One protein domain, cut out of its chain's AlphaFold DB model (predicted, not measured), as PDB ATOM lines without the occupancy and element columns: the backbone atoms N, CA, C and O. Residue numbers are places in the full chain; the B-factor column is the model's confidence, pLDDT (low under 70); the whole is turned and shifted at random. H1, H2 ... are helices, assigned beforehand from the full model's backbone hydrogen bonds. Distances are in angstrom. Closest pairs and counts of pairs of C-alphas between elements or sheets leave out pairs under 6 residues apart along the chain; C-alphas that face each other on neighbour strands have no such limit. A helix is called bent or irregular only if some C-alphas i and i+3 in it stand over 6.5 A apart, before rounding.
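AT A GLANCE: This is residues 136 to 191 of the 201 residues of an uncharacterized protein of Prunus persica (UniProt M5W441). One long helix, H2, makes most of the length of this rod, and the short helix H1 folds back beside its first part, joined to it by a long loop at one end. Together they form a lopsided helical hairpin, with residues 169 to 191 sticking out from the small body as a long arm. The printed part has 56 residues with two named helices, H1 then H2, and no named strand; its class is all helix. It is extended, with a radius of gyration of the C-alphas of 17.5 A, and spans 56 by 17 by 15 A.

HOW THE PARTS SIT: H2, residues 155 to 189, is the longest helix. H1, residues 137 to 143, touches H2, which touches it with residues 161 to 168 alone. The closest C-alphas of the two helices are those of Lys 142 and Ala 161, 6.2 A apart. Their lines stand at a steep tilt of 38 degrees, and they run opposite ways as a helical hairpin. In both H1 and H2 every O i to N i+4 pair is within hydrogen-bond range. Residues 169 to 191, of which 169 to 189 belong to H2, stand free.

IN THESE COORDINATES: H2 runs from C-alpha 155 at (116.543, 116.797, 76.318) to C-alpha 189 at (117.804, 108.552, 126.691), a length of 51.1 A. H1 begins with C-alpha 137 at (124.437, 124.035, 94.079) and measures 9.9 A from first to last C-alpha. Neither helix is bent.

THE WHOLE: The two C-alphas farthest apart are those of Pro 153 and Gly 191, at 55.8 A. Without the stretch that stands free, the body of 33 residues spans 23 by 18 by 10 A. The link from H1 to H2, 11 residues, is long. The printed part has no cut. The mean pLDDT of the printed part is 84.7, and residue 191 is under 70.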
ATOM      1  N   ASP A 136     121.226 125.746  97.374       87.62
ATOM      2  CA  ASP A 136     121.974 124.551  96.994       87.62
ATOM      3  C   ASP A 136     122.532 124.635  95.557       87.62
ATOM      4  O   ASP A 136     121.872 125.076  94.604       87.62
ATOM      5  N   ARG A 137     123.737 124.089  95.369       89.06
ATOM      6  CA  ARG A 137     124.437 124.035  94.079       89.06
ATOM      7  C   ARG A 137     123.618 123.322  93.005       89.06
ATOM      8  O   ARG A 137     123.703 123.681  91.826       89.06
ATOM      9  N   SER A 138     122.811 122.322  93.374       90.25
ATOM     10  CA  SER A 138     121.940 121.631  92.417       90.25
ATOM     11  C   SER A 138     120.835 122.548  91.877       90.25
ATOM     12  O   SER A 138     120.466 122.459  90.701       90.25
ATOM     13  N   THR A 139     120.345 123.474  92.703       89.88
ATOM     14  CA  THR A 139     119.357 124.488  92.322       89.88
ATOM     15  C   THR A 139     119.966 125.490  91.353       89.88
ATOM     16  O   THR A 139     119.377 125.723  90.293       89.88
ATOM     17  N   LEU A 140     121.174 125.987  91.639       91.69
ATOM     18  CA  LEU A 140     121.922 126.848  90.715       91.69
ATOM     19  C   LEU A 140     122.181 126.153  89.380       91.69
ATOM     20  O   LEU A 140     121.977 126.744  88.322       91.69
ATOM     21  N   TRP A 141     122.578 124.878  89.400       93.50
ATOM     22  CA  TRP A 141     122.835 124.124  88.174       93.50
ATOM     23  C   TRP A 141     121.593 124.018  87.278       93.50
ATOM     24  O   TRP A 141     121.720 124.200  86.062       93.50
ATOM     25  N   LYS A 142     120.412 123.768  87.866       91.88
ATOM     26  CA  LYS A 142     119.126 123.697  87.149       91.88
ATOM     27  C   LYS A 142     118.709 125.066  86.616       91.88
ATOM     28  O   LYS A 142     118.504 125.201  85.414       91.88
ATOM     29  N   ARG A 143     118.660 126.084  87.483       91.25
ATOM     30  CA  ARG A 143     118.286 127.470  87.134       91.25
ATOM     31  C   ARG A 143     119.169 128.035  86.021       91.25
ATOM     32  O   ARG A 143     118.673 128.645  85.083       91.25
ATOM     33  N   ALA A 144     120.464 127.724  86.050       93.50
ATOM     34  CA  ALA A 144     121.421 128.132  85.025       93.50
ATOM     35  C   ALA A 144     121.133 127.592  83.616       93.50
ATOM     36  O   ALA A 144     121.738 128.065  82.654       93.50
ATOM     37  N   ARG A 145     120.288 126.566  83.481       93.38
ATOM     38  CA  ARG A 145     119.994 125.864  82.220       93.38
ATOM     39  C   ARG A 145     118.530 125.979  81.804       93.38
ATOM     40  O   ARG A 145     118.153 125.417  80.778       93.38
ATOM     41  N   GLN A 146     117.742 126.722  82.572       92.25
ATOM     42  CA  GLN A 146     116.367 127.050  82.242       92.25
ATOM     43  C   GLN A 146     116.306 128.201  81.232       92.25
ATOM     44  O   GLN A 146     117.204 129.043  81.153       92.25
ATOM     45  N   ASP A 147     115.250 128.219  80.430       89.06
ATOM     46  CA  ASP A 147     114.852 129.368  79.636       89.06
ATOM     47  C   ASP A 147     114.008 130.351  80.468       89.06
ATOM     48  O   ASP A 147     113.746 130.147  81.654       89.06
ATOM     49  N   LYS A 148     113.561 131.434  79.828       85.31
ATOM     50  CA  LYS A 148     112.697 132.455  80.442       85.31
ATOM     51  C   LYS A 148     111.341 131.921  80.937       85.31
ATOM     52  O   LYS A 148     110.687 132.600  81.716       85.31
ATOM     53  N   HIS A 149     110.924 130.741  80.484       86.75
ATOM     54  CA  HIS A 149     109.687 130.066  80.879       86.75
ATOM     55  C   HIS A 149     109.935 128.946  81.906       86.75
ATOM     56  O   HIS A 149     108.994 128.267  82.305       86.75
ATOM     57  N   GLY A 150     111.184 128.742  82.342       86.00
ATOM     58  CA  GLY A 150     111.560 127.686  83.283       86.00
ATOM     59  C   GLY A 150     111.827 126.319  82.641       86.00
ATOM     60  O   GLY A 150     112.127 125.364  83.362       86.00
ATOM     61  N   ASN A 151     111.769 126.206  81.312       90.50
ATOM     62  CA  ASN A 151     111.990 124.950  80.595       90.50
ATOM     63  C   ASN A 151     113.476 124.718  80.319       90.50
ATOM     64  O   ASN A 151     114.247 125.659  80.164       90.50
ATOM     65  N   ILE A 152     113.880 123.453  80.206       91.56
ATOM     66  CA  ILE A 152     115.223 123.066  79.764       91.56
ATOM     67  C   ILE A 152     115.092 122.542  78.328       91.56
ATOM     68  O   ILE A 152     114.587 121.434  78.153       91.56
ATOM     69  N   PRO A 153     115.512 123.309  77.301       88.00
ATOM     70  CA  PRO A 153     115.261 122.935  75.908       88.00
ATOM     71  C   PRO A 153     116.026 121.692  75.448       88.00
ATOM     72  O   PRO A 153     115.558 120.979  74.571       88.00
ATOM     73  N   ASP A 154     117.218 121.454  76.004       89.69
ATOM     74  CA  ASP A 154     118.042 120.301  75.648       89.69
ATOM     75  C   ASP A 154     117.544 119.048  76.397       89.69
ATOM     76  O   ASP A 154     117.621 119.016  77.634       89.69
ATOM     77  N   PRO A 155     117.072 118.002  75.687       91.69
ATOM     78  CA  PRO A 155     116.543 116.797  76.318       91.69
ATOM     79  C   PRO A 155     117.560 116.077  77.210       91.69
ATOM     80  O   PRO A 155     117.200 115.594  78.283       91.69
ATOM     81  N   LYS A 156     118.842 116.041  76.820       90.69
ATOM     82  CA  LYS A 156     119.895 115.377  77.610       90.69
ATOM     83  C   LYS A 156     120.114 116.105  78.930       90.69
ATOM     84  O   LYS A 156     120.226 115.487  79.991       90.69
ATOM     85  N   VAL A 157     120.126 117.436  78.876       91.62
ATOM     86  CA  VAL A 157     120.247 118.286  80.066       91.62
ATOM     87  C   VAL A 157     119.014 118.142  80.960       91.62
ATOM     88  O   VAL A 157     119.152 118.095  82.184       91.62
ATOM     89  N   ALA A 158     117.822 118.042  80.369       92.00
ATOM     90  CA  ALA A 158     116.572 117.865  81.101       92.00
ATOM     91  C   ALA A 158     116.542 116.529  81.862       92.00
ATOM     92  O   ALA A 158     116.225 116.513  83.054       92.00
ATOM     93  N   GLU A 159     116.947 115.425  81.230       93.00
ATOM     94  CA  GLU A 159     117.081 114.122  81.900       93.00
ATOM     95  C   GLU A 159     118.080 114.181  83.060       93.00
ATOM     96  O   GLU A 159     117.803 113.712  84.171       93.00
ATOM     97  N   LYS A 160     119.218 114.858  82.863       92.38
ATOM     98  CA  LYS A 160     120.189 115.054  83.942       92.38
ATOM     99  C   LYS A 160     119.617 115.890  85.091       92.38
ATOM    100  O   LYS A 160     119.843 115.553  86.254       92.38
ATOM    101  N   ALA A 161     118.844 116.933  84.792       91.88
ATOM    102  CA  ALA A 161     118.170 117.755  85.796       91.88
ATOM    103  C   ALA A 161     117.165 116.941  86.630       91.88
ATOM    104  O   ALA A 161     117.131 117.082  87.856       91.88
ATOM    105  N   LYS A 162     116.393 116.054  85.985       91.94
ATOM    106  CA  LYS A 162     115.475 115.124  86.666       91.94
ATOM    107  C   LYS A 162     116.232 114.185  87.599       91.94
ATOM    108  O   LYS A 162     115.835 114.015  88.751       91.94
ATOM    109  N   LEU A 163     117.348 113.618  87.139       92.38
ATOM    110  CA  LEU A 163     118.190 112.741  87.956       92.38
ATOM    111  C   LEU A 163     118.753 113.474  89.182       92.38
ATOM    112  O   LEU A 163     118.707 112.942  90.290       92.38
ATOM    113  N   ILE A 164     119.242 114.702  88.994       91.00
ATOM    114  CA  ILE A 164     119.727 115.559  90.081       91.00
ATOM    115  C   ILE A 164     118.613 115.807  91.106       91.00
ATOM    116  O   ILE A 164     118.840 115.643  92.303       91.00
ATOM    117  N   HIS A 165     117.403 116.138  90.648       88.06
ATOM    118  CA  HIS A 165     116.259 116.347  91.534       88.06
ATOM    119  C   HIS A 165     115.876 115.075  92.303       88.06
ATOM    120  O   HIS A 165     115.661 115.118  93.514       88.06
ATOM    121  N   LYS A 166     115.856 113.918  91.632       88.62
ATOM    122  CA  LYS A 166     115.615 112.628  92.289       88.62
ATOM    123  C   LYS A 166     116.645 112.378  93.393       88.62
ATOM    124  O   LYS A 166     116.272 111.997  94.501       88.62
ATOM    125  N   MET A 167     117.922 112.638  93.116       85.88
ATOM    126  CA  MET A 167     119.001 112.435  94.082       85.88
ATOM    127  C   MET A 167     118.902 113.391  95.276       85.88
ATOM    128  O   MET A 167     119.079 112.955  96.414       85.88
ATOM    129  N   SER A 168     118.559 114.664  95.045       82.31
ATOM    130  CA  SER A 168     118.395 115.648  96.123       82.31
ATOM    131  C   SER A 168     117.240 115.278  97.055       82.31
ATOM    132  O   SER A 168     117.374 115.373  98.273       82.31
ATOM    133  N   VAL A 169     116.124 114.788  96.505       80.56
ATOM    134  CA  VAL A 169     114.966 114.337  97.296       80.56
ATOM    135  C   VAL A 169     115.306 113.095  98.123       80.56
ATOM    136  O   VAL A 169     114.945 113.020  99.297       80.56
ATOM    137  N   VAL A 170     116.020 112.126  97.540       79.19
ATOM    138  CA  VAL A 170     116.470 110.926  98.266       79.19
ATOM    139  C   VAL A 170     117.424 111.303  99.398       79.19
ATOM    140  O   VAL A 170     117.238 110.840 100.523       79.19
ATOM    141  N   HIS A 171     118.398 112.177  99.135       77.31
ATOM    142  CA  HIS A 171     119.322 112.662 100.158       77.31
ATOM    143  C   HIS A 171     118.573 113.351 101.306       77.31
ATOM    144  O   HIS A 171     118.766 112.989 102.467       77.31
ATOM    145  N   PHE A 172     117.651 114.261 100.982       76.56
ATOM    146  CA  PHE A 172     116.826 114.949 101.971       76.56
ATOM    147  C   PHE A 172     116.011 113.966 102.825       76.56
ATOM    148  O   PHE A 172     116.040 114.045 104.051       76.56
ATOM    149  N   ARG A 173     115.359 112.968 102.208       77.25
ATOM    150  CA  ARG A 173     114.622 111.920 102.941       77.25
ATOM    151  C   ARG A 173     115.520 111.145 103.907       77.25
ATOM    152  O   ARG A 173     115.128 110.926 105.051       77.25
ATOM    153  N   ILE A 174     116.718 110.750 103.476       77.94
ATOM    154  CA  ILE A 174     117.675 110.027 104.328       77.94
ATOM    155  C   ILE A 174     118.106 110.894 105.517       77.94
ATOM    156  O   ILE A 174     118.148 110.399 106.646       77.94
ATOM    157  N   VAL A 175     118.409 112.173 105.282       79.50
ATOM    158  CA  VAL A 175     118.787 113.124 106.339       79.50
ATOM    159  C   VAL A 175     117.646 113.295 107.342       79.50
ATOM    160  O   VAL A 175     117.872 113.136 108.542       79.50
ATOM    161  N   CYS A 176     116.414 113.508 106.874       74.06
ATOM    162  CA  CYS A 176     115.239 113.628 107.739       74.06
ATOM    163  C   CYS A 176     115.011 112.371 108.589       74.06
ATOM    164  O   CYS A 176     114.825 112.481 109.798       74.06
ATOM    165  N   ILE A 177     115.106 111.170 108.005       81.69
ATOM    166  CA  ILE A 177     114.970 109.908 108.756       81.69
ATOM    167  C   ILE A 177     116.061 109.787 109.828       81.69
ATOM    168  O   ILE A 177     115.767 109.396 110.960       81.69
ATOM    169  N   LYS A 178     117.317 110.133 109.512       80.50
ATOM    170  CA  LYS A 178     118.420 110.115 110.490       80.50
ATOM    171  C   LYS A 178     118.190 111.107 111.632       80.50
ATOM    172  O   LYS A 178     118.410 110.749 112.788       80.50
ATOM    173  N   LEU A 179     117.725 112.320 111.328       78.31
ATOM    174  CA  LEU A 179     117.411 113.340 112.332       78.31
ATOM    175  C   LEU A 179     116.246 112.916 113.229       78.31
ATOM    176  O   LEU A 179     116.353 113.030 114.449       78.31
ATOM    177  N   LEU A 180     115.177 112.360 112.651       80.00
ATOM    178  CA  LEU A 180     114.049 111.814 113.409       80.00
ATOM    179  C   LEU A 180     114.505 110.687 114.340       80.00
ATOM    180  O   LEU A 180     114.211 110.735 115.531       80.00
ATOM    181  N   ARG A 181     115.304 109.731 113.844       81.56
ATOM    182  CA  ARG A 181     115.880 108.660 114.677       81.56
ATOM    183  C   ARG A 181     116.735 109.215 115.816       81.56
ATOM    184  O   ARG A 181     116.589 108.764 116.947       81.56
ATOM    185  N   ARG A 182     117.583 110.217 115.549       81.50
ATOM    186  CA  ARG A 182     118.407 110.872 116.579       81.50
ATOM    187  C   ARG A 182     117.553 111.581 117.630       81.50
ATOM    188  O   ARG A 182     117.835 111.469 118.816       81.50
ATOM    189  N   ASN A 183     116.505 112.288 117.211       77.44
ATOM    190  CA  ASN A 183     115.592 112.978 118.121       77.44
ATOM    191  C   ASN A 183     114.793 111.999 118.989       77.44
ATOM    192  O   ASN A 183     114.653 112.239 120.186       77.44
ATOM    193  N   VAL A 184     114.321 110.886 118.419       78.44
ATOM    194  CA  VAL A 184     113.648 109.814 119.171       78.44
ATOM    195  C   VAL A 184     114.606 109.186 120.185       78.44
ATOM    196  O   VAL A 184     114.274 109.135 121.365       78.44
ATOM    197  N   LEU A 185     115.821 108.804 119.772       72.88
ATOM    198  CA  LEU A 185     116.850 108.277 120.678       72.88
ATOM    199  C   LEU A 185     117.176 109.258 121.813       72.88
ATOM    200  O   LEU A 185     117.223 108.861 122.971       72.88
ATOM    201  N   ASN A 186     117.325 110.551 121.512       73.69
ATOM    202  CA  ASN A 186     117.568 111.575 122.531       73.69
ATOM    203  C   ASN A 186     116.408 111.709 123.531       73.69
ATOM    204  O   ASN A 186     116.661 111.960 124.707       73.69
ATOM    205  N   LYS A 187     115.150 111.556 123.093       76.19
ATOM    206  CA  LYS A 187     113.980 111.560 123.991       76.19
ATOM    207  C   LYS A 187     113.938 110.312 124.880       76.19
ATOM    208  O   LYS A 187     113.690 110.449 126.074       76.19
ATOM    209  N   VAL A 188     114.257 109.138 124.321       70.81
ATOM    210  CA  VAL A 188     114.370 107.861 125.055       70.81
ATOM    211  C   VAL A 188     115.459 107.948 126.129       70.81
ATOM    212  O   VAL A 188     115.202 107.652 127.290       70.81
ATOM    213  N   VAL A 189     116.659 108.416 125.767       72.75
ATOM    214  CA  VAL A 189     117.804 108.552 126.691       72.75
ATOM    215  C   VAL A 189     117.514 109.548 127.819       72.75
ATOM    216  O   VAL A 189     117.993 109.368 128.934       72.75
ATOM    217  N   LYS A 190     116.708 110.583 127.559       78.44
ATOM    218  CA  LYS A 190     116.284 111.569 128.567       78.44
ATOM    219  C   LYS A 190     115.070 111.129 129.402       78.44
ATOM    220  O   LYS A 190     114.584 111.932 130.191       78.44
ATOM    221  N   GLY A 191     114.567 109.901 129.231       60.06
ATOM    222  CA  GLY A 191     113.457 109.356 130.024       60.06
ATOM    223  C   GLY A 191     112.102 110.035 129.787       60.06
ATOM    224  O   GLY A 191     111.220 109.958 130.638       60.06
TER     225      GLY A 191